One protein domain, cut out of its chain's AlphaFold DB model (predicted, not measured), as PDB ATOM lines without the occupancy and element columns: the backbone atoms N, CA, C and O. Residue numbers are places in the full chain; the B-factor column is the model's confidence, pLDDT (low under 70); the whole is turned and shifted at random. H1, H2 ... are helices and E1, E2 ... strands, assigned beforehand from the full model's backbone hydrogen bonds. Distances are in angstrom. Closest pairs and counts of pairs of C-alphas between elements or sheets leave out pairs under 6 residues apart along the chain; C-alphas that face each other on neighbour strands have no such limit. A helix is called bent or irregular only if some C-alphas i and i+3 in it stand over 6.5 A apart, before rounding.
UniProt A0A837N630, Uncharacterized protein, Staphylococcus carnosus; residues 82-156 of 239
ATOM      1  N   MET A  82     132.618 206.878 153.600       89.31
ATOM      2  CA  MET A  82     133.116 207.971 154.433       89.31
ATOM      3  C   MET A  82     134.054 207.430 155.516       89.31
ATOM      4  O   MET A  82     133.660 206.551 156.283       89.31
ATOM      5  N   LEU A  83     135.276 207.956 155.611       88.31
ATOM      6  CA  LEU A  83     136.257 207.583 156.638       88.31
ATOM      7  C   LEU A  83     136.556 208.756 157.577       88.31
ATOM      8  O   LEU A  83     136.688 209.895 157.143       88.31
ATOM      9  N   ASN A  84     136.732 208.480 158.870       87.06
ATOM     10  CA  ASN A  84     137.320 209.452 159.790       87.06
ATOM     11  C   ASN A  84     138.837 209.542 159.547       87.06
ATOM     12  O   ASN A  84     139.599 208.718 160.059       87.06
ATOM     13  N   ILE A  85     139.251 210.521 158.742       87.62
ATOM     14  CA  ILE A  85     140.654 210.711 158.355       87.62
ATOM     15  C   ILE A  85     141.531 211.203 159.509       87.62
ATOM     16  O   ILE A  85     142.697 210.824 159.572       87.62
ATOM     17  N   ASP A  86     140.961 211.938 160.467       88.94
ATOM     18  CA  ASP A  86     141.697 212.519 161.598       88.94
ATOM     19  C   ASP A  86     142.324 211.440 162.490       88.94
ATOM     20  O   ASP A  86     143.359 211.654 163.112       88.94
ATOM     21  N   LYS A  87     141.719 210.247 162.525       88.38
ATOM     22  CA  LYS A  87     142.200 209.097 163.302       88.38
ATOM     23  C   LYS A  87     143.148 208.177 162.533       88.38
ATOM     24  O   LYS A  87     143.695 207.242 163.120       88.38
ATOM     25  N   LEU A  88     143.327 208.376 161.223       89.44
ATOM     26  CA  LEU A  88     144.195 207.511 160.415       89.44
ATOM     27  C   LEU A  88     145.673 207.564 160.844       89.44
ATOM     28  O   LEU A  88     146.259 206.481 160.922       89.44
ATOM     29  N   PRO A  89     146.268 208.730 161.178       92.00
ATOM     30  CA  PRO A  89     147.656 208.798 161.644       92.00
ATOM     31  C   PRO A  89     147.905 207.967 162.911       92.00
ATOM     32  O   PRO A  89     148.846 207.172 162.954       92.00
ATOM     33  N   ASP A  90     147.014 208.058 163.901       93.69
ATOM     34  CA  ASP A  90     147.125 207.299 165.155       93.69
ATOM     35  C   ASP A  90     147.035 205.786 164.915       93.69
ATOM     36  O   ASP A  90     147.776 204.990 165.507       93.69
ATOM     37  N   ILE A  91     146.142 205.365 164.009       93.38
ATOM     38  CA  ILE A  91     146.013 203.956 163.622       93.38
ATOM     39  C   ILE A  91     147.265 203.484 162.883       93.38
ATOM     40  O   ILE A  91     147.729 202.376 163.164       93.38
ATOM     41  N   LYS A  92     147.814 204.295 161.966       95.12
ATOM     42  CA  LYS A  92     149.068 204.000 161.253       95.12
ATOM     43  C   LYS A  92     150.187 203.761 162.260       95.12
ATOM     44  O   LYS A  92     150.775 202.681 162.244       95.12
ATOM     45  N   SER A  93     150.387 204.695 163.193       95.88
ATOM     46  CA  SER A  93     151.401 204.588 164.250       95.88
ATOM     47  C   SER A  93     151.235 203.308 165.077       95.88
ATOM     48  O   SER A  93     152.127 202.463 165.121       95.88
ATOM     49  N   THR A  94     150.031 203.077 165.611       95.38
ATOM     50  CA  THR A  94     149.724 201.886 166.425       95.38
ATOM     51  C   THR A  94     149.972 200.574 165.667       95.38
ATOM     52  O   THR A  94     150.310 199.546 166.261       95.38
ATOM     53  N   MET A  95     149.725 200.552 164.355       94.94
ATOM     54  CA  MET A  95     149.976 199.375 163.524       94.94
ATOM     55  C   MET A  95     151.468 199.168 163.259       94.94
ATOM     56  O   MET A  95     151.908 198.018 163.295       94.94
ATOM     57  N   LEU A  96     152.226 200.243 163.028       96.06
ATOM     58  CA  LEU A  96     153.677 200.202 162.833       96.06
ATOM     59  C   LEU A  96     154.405 199.740 164.101       96.06
ATOM     60  O   LEU A  96     155.257 198.863 164.014       96.06
ATOM     61  N   GLU A  97     153.994 200.203 165.284       95.12
ATOM     62  CA  GLU A  97     154.515 199.711 166.575       95.12
ATOM     63  C   GLU A  97     154.301 198.199 166.764       95.12
ATOM     64  O   GLU A  97     155.073 197.519 167.435       95.12
ATOM     65  N   LYS A  98     153.239 197.656 166.159       93.19
ATOM     66  CA  LYS A  98     152.894 196.225 166.188       93.19
ATOM     67  C   LYS A  98     153.436 195.461 164.980       93.19
ATOM     68  O   LYS A  98     153.072 194.292 164.782       93.19
ATOM     69  N   ALA A  99     154.257 196.096 164.143       93.38
ATOM     70  CA  ALA A  99     154.914 195.416 163.044       93.38
ATOM     71  C   ALA A  99     155.823 194.307 163.595       93.38
ATOM     72  O   ALA A  99     156.392 194.405 164.675       93.38
ATOM     73  N   LYS A 100     155.922 193.200 162.855       90.75
ATOM     74  CA  LYS A 100     156.688 192.026 163.308       90.75
ATOM     75  C   LYS A 100     158.150 192.094 162.874       90.75
ATOM     76  O   LYS A 100     158.985 191.395 163.428       90.75
ATOM     77  N   ASN A 101     158.397 192.839 161.803       91.25
ATOM     78  CA  ASN A 101     159.661 192.998 161.108       91.25
ATOM     79  C   ASN A 101     159.510 194.133 160.080       91.25
ATOM     80  O   ASN A 101     158.394 194.610 159.827       91.25
ATOM     81  N   ASP A 102     160.618 194.503 159.448       93.00
ATOM     82  CA  ASP A 102     160.678 195.598 158.477       93.00
ATOM     83  C   ASP A 102     159.804 195.342 157.244       93.00
ATOM     84  O   ASP A 102     159.160 196.253 156.728       93.00
ATOM     85  N   GLU A 103     159.686 194.085 156.799       93.75
ATOM     86  CA  GLU A 103     158.814 193.729 155.674       93.75
ATOM     87  C   GLU A 103     157.332 193.978 156.007       93.75
ATOM     88  O   GLU A 103     156.568 194.481 155.177       93.75
ATOM     89  N   HIS A 104     156.902 193.625 157.223       92.25
ATOM     90  CA  HIS A 104     155.550 193.902 157.699       92.25
ATOM     91  C   HIS A 104     155.327 195.410 157.827       92.25
ATOM     92  O   HIS A 104     154.290 195.891 157.371       92.25
ATOM     93  N   SER A 105     156.304 196.142 158.367       94.12
ATOM     94  CA  SER A 105     156.262 197.604 158.468       94.12
ATOM     95  C   SER A 105     156.079 198.257 157.092       94.12
ATOM     96  O   SER A 105     155.094 198.955 156.859       94.12
ATOM     97  N   GLY A 106     156.911 197.896 156.109       96.00
ATOM     98  CA  GLY A 106     156.808 198.424 154.745       96.00
ATOM     99  C   GLY A 106     155.494 198.071 154.033       96.00
ATOM    100  O   GLY A 106     155.028 198.825 153.178       96.00
ATOM    101  N   LYS A 107     154.845 196.947 154.375       94.12
ATOM    102  CA  LYS A 107     153.485 196.632 153.886       94.12
ATOM    103  C   LYS A 107     152.425 197.545 154.500       94.12
ATOM    104  O   LYS A 107     151.467 197.885 153.807       94.12
ATOM    105  N   ILE A 108     152.577 197.907 155.775       94.94
ATOM    106  CA  ILE A 108     151.683 198.845 156.463       94.94
ATOM    107  C   ILE A 108     151.838 200.238 155.851       94.94
ATOM    108  O   ILE A 108     150.831 200.820 155.464       94.94
ATOM    109  N   GLU A 109     153.062 200.738 155.675       96.12
ATOM    110  CA  GLU A 109     153.293 202.051 155.055       96.12
ATOM    111  C   GLU A 109     152.668 202.142 153.663       96.12
ATOM    112  O   GLU A 109     151.784 202.964 153.440       96.12
ATOM    113  N   LYS A 110     152.990 201.193 152.773       95.06
ATOM    114  CA  LYS A 110     152.415 201.140 151.418       95.06
ATOM    115  C   LYS A 110     150.889 201.095 151.407       95.06
ATOM    116  O   LYS A 110     150.270 201.570 150.458       95.06
ATOM    117  N   LEU A 111     150.268 200.460 152.400       93.81
ATOM    118  CA  LEU A 111     148.813 200.445 152.518       93.81
ATOM    119  C   LEU A 111     148.276 201.845 152.833       93.81
ATOM    120  O   LEU A 111     147.314 202.264 152.191       93.81
ATOM    121  N   PHE A 112     148.868 202.535 153.810       94.06
ATOM    122  CA  PHE A 112     148.435 203.871 154.214       94.06
ATOM    123  C   PHE A 112     148.713 204.911 153.133       94.06
ATOM    124  O   PHE A 112     147.808 205.671 152.816       94.06
ATOM    125  N   ASP A 113     149.867 204.862 152.471       93.31
ATOM    126  CA  ASP A 113     150.184 205.790 151.380       93.31
ATOM    127  C   ASP A 113     149.183 205.638 150.222       93.31
ATOM    128  O   ASP A 113     148.663 206.615 149.686       93.31
ATOM    129  N   ARG A 114     148.824 204.393 149.875       93.06
ATOM    130  CA  ARG A 114     147.776 204.120 148.879       93.06
ATOM    131  C   ARG A 114     146.394 204.580 149.335       93.06
ATOM    132  O   ARG A 114     145.583 204.950 148.491       93.06
ATOM    133  N   LEU A 115     146.093 204.485 150.630       92.75
ATOM    134  CA  LEU A 115     144.812 204.920 151.187       92.75
ATOM    135  C   LEU A 115     144.705 206.446 151.167       92.75
ATOM    136  O   LEU A 115     143.690 206.966 150.718       92.75
ATOM    137  N   GLU A 116     145.754 207.150 151.584       91.06
ATOM    138  CA  GLU A 116     145.858 208.610 151.529       91.06
ATOM    139  C   GLU A 116     145.710 209.116 150.085       91.06
ATOM    140  O   GLU A 116     144.909 210.014 149.823       91.06
ATOM    141  N   GLN A 117     146.382 208.467 149.127       91.19
ATOM    142  CA  GLN A 117     146.215 208.755 147.696       91.19
ATOM    143  C   GLN A 117     144.779 208.521 147.210       91.19
ATOM    144  O   GLN A 117     144.237 209.352 146.486       91.19
ATOM    145  N   ALA A 118     144.149 207.410 147.603       91.38
ATOM    146  CA  ALA A 118     142.781 207.090 147.191       91.38
ATOM    147  C   ALA A 118     141.732 208.039 147.792       91.38
ATOM    148  O   ALA A 118     140.693 208.272 147.179       91.38
ATOM    149  N   LEU A 119     142.007 208.582 148.979       91.12
ATOM    150  CA  LEU A 119     141.190 209.599 149.636       91.12
ATOM    151  C   LEU A 119     141.384 210.991 149.019       91.12
ATOM    152  O   LEU A 119     140.454 211.799 149.031       91.12
ATOM    153  N   ASN A 120     142.569 211.265 148.464       86.19
ATOM    154  CA  ASN A 120     142.921 212.509 147.773       86.19
ATOM    155  C   ASN A 120     142.570 213.776 148.581       86.19
ATOM    156  O   ASN A 120     141.936 214.703 148.078       86.19
ATOM    157  N   GLY A 121     142.894 213.777 149.878       80.94
ATOM    158  CA  GLY A 121     142.587 214.887 150.792       80.94
ATOM    159  C   GLY A 121     141.102 215.045 151.149       80.94
ATOM    160  O   GLY A 121     140.743 215.952 151.895       80.94
ATOM    161  N   THR A 122     140.234 214.161 150.656       87.00
ATOM    162  CA  THR A 122     138.834 214.065 151.073       87.00
ATOM    163  C   THR A 122     138.662 212.944 152.095       87.00
ATOM    164  O   THR A 122     139.524 212.090 152.273       87.00
ATOM    165  N   ASN A 123     137.511 212.893 152.756       88.19
ATOM    166  CA  ASN A 123     137.123 211.762 153.598       88.19
ATOM    167  C   ASN A 123     136.343 210.681 152.829       88.19
ATOM    168  O   ASN A 123     135.683 209.850 153.451       88.19
ATOM    169  N   ARG A 124     136.387 210.706 151.491       90.69
ATOM    170  CA  ARG A 124     135.564 209.876 150.606       90.69
ATOM    171  C   ARG A 124     136.419 208.844 149.896       90.69
ATOM    172  O   ARG A 124     137.305 209.188 149.121       90.69
ATOM    173  N   LEU A 125     136.109 207.576 150.122       91.19
ATOM    174  CA  LEU A 125     136.723 206.463 149.416       91.19
ATOM    175  C   LEU A 125     135.744 205.904 148.383       91.19
ATOM    176  O   LEU A 125     134.735 205.293 148.736       91.19
ATOM    177  N   TYR A 126     136.069 206.083 147.105       89.94
ATOM    178  CA  TYR A 126     135.311 205.519 145.989       89.94
ATOM    179  C   TYR A 126     135.870 204.142 145.626       89.94
ATOM    180  O   TYR A 126     137.063 203.989 145.351       89.94
ATOM    181  N   THR A 127     135.012 203.126 145.613       89.12
ATOM    182  CA  THR A 127     135.386 201.757 145.245       89.12
ATOM    183  C   THR A 127     134.523 201.272 144.093       89.12
ATOM    184  O   THR A 127     133.368 201.657 143.970       89.12
ATOM    185  N   GLN A 128     135.101 200.427 143.246       89.81
ATOM    186  CA  GLN A 128     134.379 199.736 142.182       89.81
ATOM    187  C   GLN A 128     134.288 198.253 142.512       89.81
ATOM    188  O   GLN A 128     135.260 197.658 142.976       89.81
ATOM    189  N   LEU A 129     133.152 197.630 142.240       89.00
ATOM    190  CA  LEU A 129     132.904 196.212 142.418       89.00
ATOM    191  C   LEU A 129     133.122 195.469 141.096       89.00
ATOM    192  O   LEU A 129     132.662 195.850 140.025       89.00
ATOM    193  N   SER A 130     133.803 194.336 141.163       84.00
ATOM    194  CA  SER A 130     133.786 193.324 140.112       84.00
ATOM    195  C   SER A 130     132.891 192.202 140.610       84.00
ATOM    196  O   SER A 130     133.301 191.467 141.510       84.00
ATOM    197  N   LEU A 131     131.680 192.088 140.056       77.06
ATOM    198  CA  LEU A 131     130.716 191.049 140.443       77.06
ATOM    199  C   LEU A 131     131.253 189.642 140.177       77.06
ATOM    200  O   LEU A 131     130.960 188.717 140.921       77.06
ATOM    201  N   ILE A 132     132.081 189.511 139.143       73.50
ATOM    202  CA  ILE A 132     132.767 188.277 138.791       73.50
ATOM    203  C   ILE A 132     134.230 188.439 139.193       73.50
ATOM    204  O   ILE A 132     134.972 189.258 138.637       73.50
ATOM    205  N   GLY A 133     134.612 187.710 140.241       64.44
ATOM    206  CA  GLY A 133     136.008 187.498 140.616       64.44
ATOM    207  C   GLY A 133     136.716 186.547 139.654       64.44
ATOM    208  O   GLY A 133     136.145 186.101 138.671       64.44
ATOM    209  N   THR A 134     137.971 186.211 139.943       66.19
ATOM    210  CA  THR A 134     138.791 185.395 139.035       66.19
ATOM    211  C   THR A 134     138.340 183.934 138.991       66.19
ATOM    212  O   THR A 134     137.613 183.530 138.099       66.19
ATOM    213  N   ARG A 135     138.773 183.121 139.956       67.12
ATOM    214  CA  ARG A 135     138.563 181.663 139.940       67.12
ATOM    215  C   ARG A 135     137.402 181.204 140.815       67.12
ATOM    216  O   ARG A 135     136.816 180.164 140.567       67.12
ATOM    217  N   THR A 136     137.105 181.949 141.877       73.00
ATOM    218  CA  THR A 136     136.068 181.598 142.862       73.00
ATOM    219  C   THR A 136     134.791 182.411 142.686       73.00
ATOM    220  O   THR A 136     133.918 182.342 143.542       73.00
ATOM    221  N   HIS A 137     134.723 183.244 141.640       75.69
ATOM    222  CA  HIS A 137     133.614 184.159 141.349       75.69
ATOM    223  C   HIS A 137     133.227 185.117 142.488       75.69
ATOM    224  O   HIS A 137     132.242 185.836 142.376       75.69
ATOM    225  N   ARG A 138     134.019 185.197 143.567       82.38
ATOM    226  CA  ARG A 138     133.774 186.136 144.667       82.38
ATOM    227  C   ARG A 138     133.802 187.565 144.140       82.38
ATOM    228  O   ARG A 138     134.705 187.915 143.383       82.38
ATOM    229  N   ILE A 139     132.874 188.393 144.615       86.19
ATOM    230  CA  ILE A 139     132.917 189.838 144.382       86.19
ATOM    231  C   ILE A 139     134.303 190.340 144.798       86.19
ATOM    232  O   ILE A 139     134.797 189.981 145.868       86.19
ATOM    233  N   THR A 140     134.942 191.149 143.960       87.06
ATOM    234  CA  THR A 140     136.217 191.813 144.284       87.06
ATOM    235  C   THR A 140     136.075 193.319 144.151       87.06
ATOM    236  O   THR A 140     135.131 193.801 143.532       87.06
ATOM    237  N   THR A 141     137.000 194.073 144.736       89.00
ATOM    238  CA  THR A 141     136.962 195.542 144.724       89.00
ATOM    239  C   THR A 141     138.174 196.133 144.008       89.00
ATOM    240  O   THR A 141     139.292 195.638 144.171       89.00
ATOM    241  N   LYS A 142     137.949 197.188 143.223       84.69
ATOM    242  CA  LYS A 142     138.910 197.930 142.394       84.69
ATOM    243  C   LYS A 142     138.930 199.410 142.801       84.69
ATOM    244  O   LYS A 142     138.094 199.848 143.591       84.69
ATOM    245  N   ASN A 143     139.916 200.157 142.297       82.00
ATOM    246  CA  ASN A 143     140.314 201.524 142.697       82.00
ATOM    247  C   ASN A 143     140.828 201.637 144.140       82.00
ATOM    248  O   ASN A 143     141.840 202.283 144.380       82.00
ATOM    249  N   PHE A 144     140.251 200.878 145.067       88.06
ATOM    250  CA  PHE A 144     140.862 200.532 146.339       88.06
ATOM    251  C   PHE A 144     140.314 199.186 146.832       88.06
ATOM    252  O   PHE A 144     139.120 198.911 146.707       88.06
ATOM    253  N   ASN A 145     141.174 198.323 147.385       87.94
ATOM    254  CA  ASN A 145     140.743 197.015 147.882       87.94
ATOM    255  C   ASN A 145     140.159 197.127 149.299       87.94
ATOM    256  O   ASN A 145     140.879 196.940 150.283       87.94
ATOM    257  N   ILE A 146     138.856 197.391 149.402       88.38
ATOM    258  CA  ILE A 146     138.176 197.534 150.698       88.38
ATOM    259  C   ILE A 146     138.114 196.220 151.489       88.38
ATOM    260  O   ILE A 146     138.121 196.244 152.715       88.38
ATOM    261  N   GLN A 147     138.143 195.062 150.815       86.56
ATOM    262  CA  GLN A 147     138.165 193.750 151.482       86.56
ATOM    263  C   GLN A 147     139.487 193.501 152.218       86.56
ATOM    264  O   GLN A 147     139.540 192.739 153.182       86.56
ATOM    265  N   GLY A 148     140.560 194.147 151.753       86.50
ATOM    266  CA  GLY A 148     141.884 194.103 152.363       86.50
ATOM    267  C   GLY A 148     142.106 195.142 153.461       86.50
ATOM    268  O   GLY A 148     143.189 195.153 154.046       86.50
ATOM    269  N   LEU A 149     141.128 196.011 153.750       89.19
ATOM    270  CA  LEU A 149     141.283 197.031 154.784       89.19
ATOM    271  C   LEU A 149     141.493 196.384 156.160       89.19
ATOM    272  O   LEU A 149     140.726 195.496 156.543       89.19
ATOM    273  N   PRO A 150     142.477 196.840 156.953       90.06
ATOM    274  CA  PRO A 150     142.630 196.404 158.331       90.06
ATOM    275  C   PRO A 150     141.372 196.700 159.146       90.06
ATOM    276  O   PRO A 150     140.750 197.749 158.992       90.06
ATOM    277  N   LYS A 151     141.030 195.811 160.086       88.44
ATOM    278  CA  LYS A 151     139.860 195.992 160.967       88.44
ATOM    279  C   LYS A 151     139.882 197.316 161.738       88.44
ATOM    280  O   LYS A 151     138.825 197.863 162.022       88.44
ATOM    281  N   SER A 152     141.065 197.813 162.098       88.75
ATOM    282  CA  SER A 152     141.233 199.120 162.743       88.75
ATOM    283  C   SER A 152     140.757 200.261 161.845       88.75
ATOM    284  O   SER A 152     140.022 201.121 162.315       88.75
ATOM    285  N   VAL A 153     141.095 200.217 160.555       89.75
ATOM    286  CA  VAL A 153     140.654 201.200 159.555       89.75
ATOM    287  C   VAL A 153     139.167 201.035 159.240       89.75
ATOM    288  O   VAL A 153     138.448 202.024 159.181       89.75
ATOM    289  N   GLN A 154     138.658 199.800 159.129       88.19
ATOM    290  CA  GLN A 154     137.222 199.553 158.906       88.19
ATOM    291  C   GLN A 154     136.336 200.166 160.004       88.19
ATOM    292  O   GLN A 154     135.239 200.633 159.723       88.19
ATOM    293  N   ARG A 155     136.814 200.217 161.255       84.69
ATOM    294  CA  ARG A 155     136.092 200.864 162.367       84.69
ATOM    295  C   ARG A 155     135.967 202.380 162.218       84.69
ATOM    296  O   ARG A 155     135.181 202.976 162.944       84.69
ATOM    297  N   MET A 156     136.745 202.994 161.327       85.56
ATOM    298  CA  MET A 156     136.674 204.425 161.028       85.56
ATOM    299  C   MET A 156     135.647 204.753 159.945       85.56
ATOM    300  O   MET A 156     135.471 205.930 159.638       85.56
TER     301      MET A 156
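This is residues 82 to 156 of the 239 residues of an uncharacterized protein of Staphylococcus carnosus (UniProt A0A837N630). A helical hairpin, H1 and H2 side by side, makes one end of the model, and a small hairpin of two short strands, E1 and E2, makes the other, with loops between them. After E2 the backbone returns toward the helices and forms the short helix H3. The printed part has 75 residues with three named helices and two named strands, in the order H1, H2, E1, E2, H3; the sheet is E1 - E2, antiparallel, and the class is mostly helix. The whole is only just compact, close to loose, with a radius of gyration of the C-alphas of 13.5 A and spans of 37 by 29 by 19 A.

Start at H1, residues 85 to 97, which touches H2, residues 102 to 119, with residues 92 to 96 alone. Their closest C-alphas, of Leu 96 and Ser 105, are 5.7 A apart, and this hairpin has a shallow tilt of 8 degrees, opposite ways. Go on to the hairpin of E1, residues 128 to 130, and E2, residues 140 to 142: N 130 and O 140 are within hydrogen-bond range at 2.8 A, N 142 and O 128 at 2.7 A. H3, residues 151 to 154, only just touches H1, with 3 pairs of C-alphas within 8 A; the closest are those of Ile 91 and Ser 152, 6.9 A apart. H2 and H3 are apart. Every O i to N i+4 pair is within range in H2 and 7 of 9 in H1, while H3 is too short for such a pair.

Find C-alpha 85 at (140.654, 210.711, 158.355); from there H1 runs 19.5 A to C-alpha 97, irregular, with C-alphas 86 and 89 7.0 A apart. H2 runs 25.6 A from C-alpha 102 at (160.678, 195.598, 158.477). E1 and E2 have three residues each, and H3, four residues, ends at C-alpha 154 at (137.222, 199.553, 158.906).

The two C-alphas farthest apart, of Asp 86 and Arg 135, are 37.8 A from each other. The printed part has no cut; the link from H1 to H2 is tight, and the other three are short. Look for low confidence at residues 133 to 135, under 70; the mean pLDDT of the printed part is 88.5.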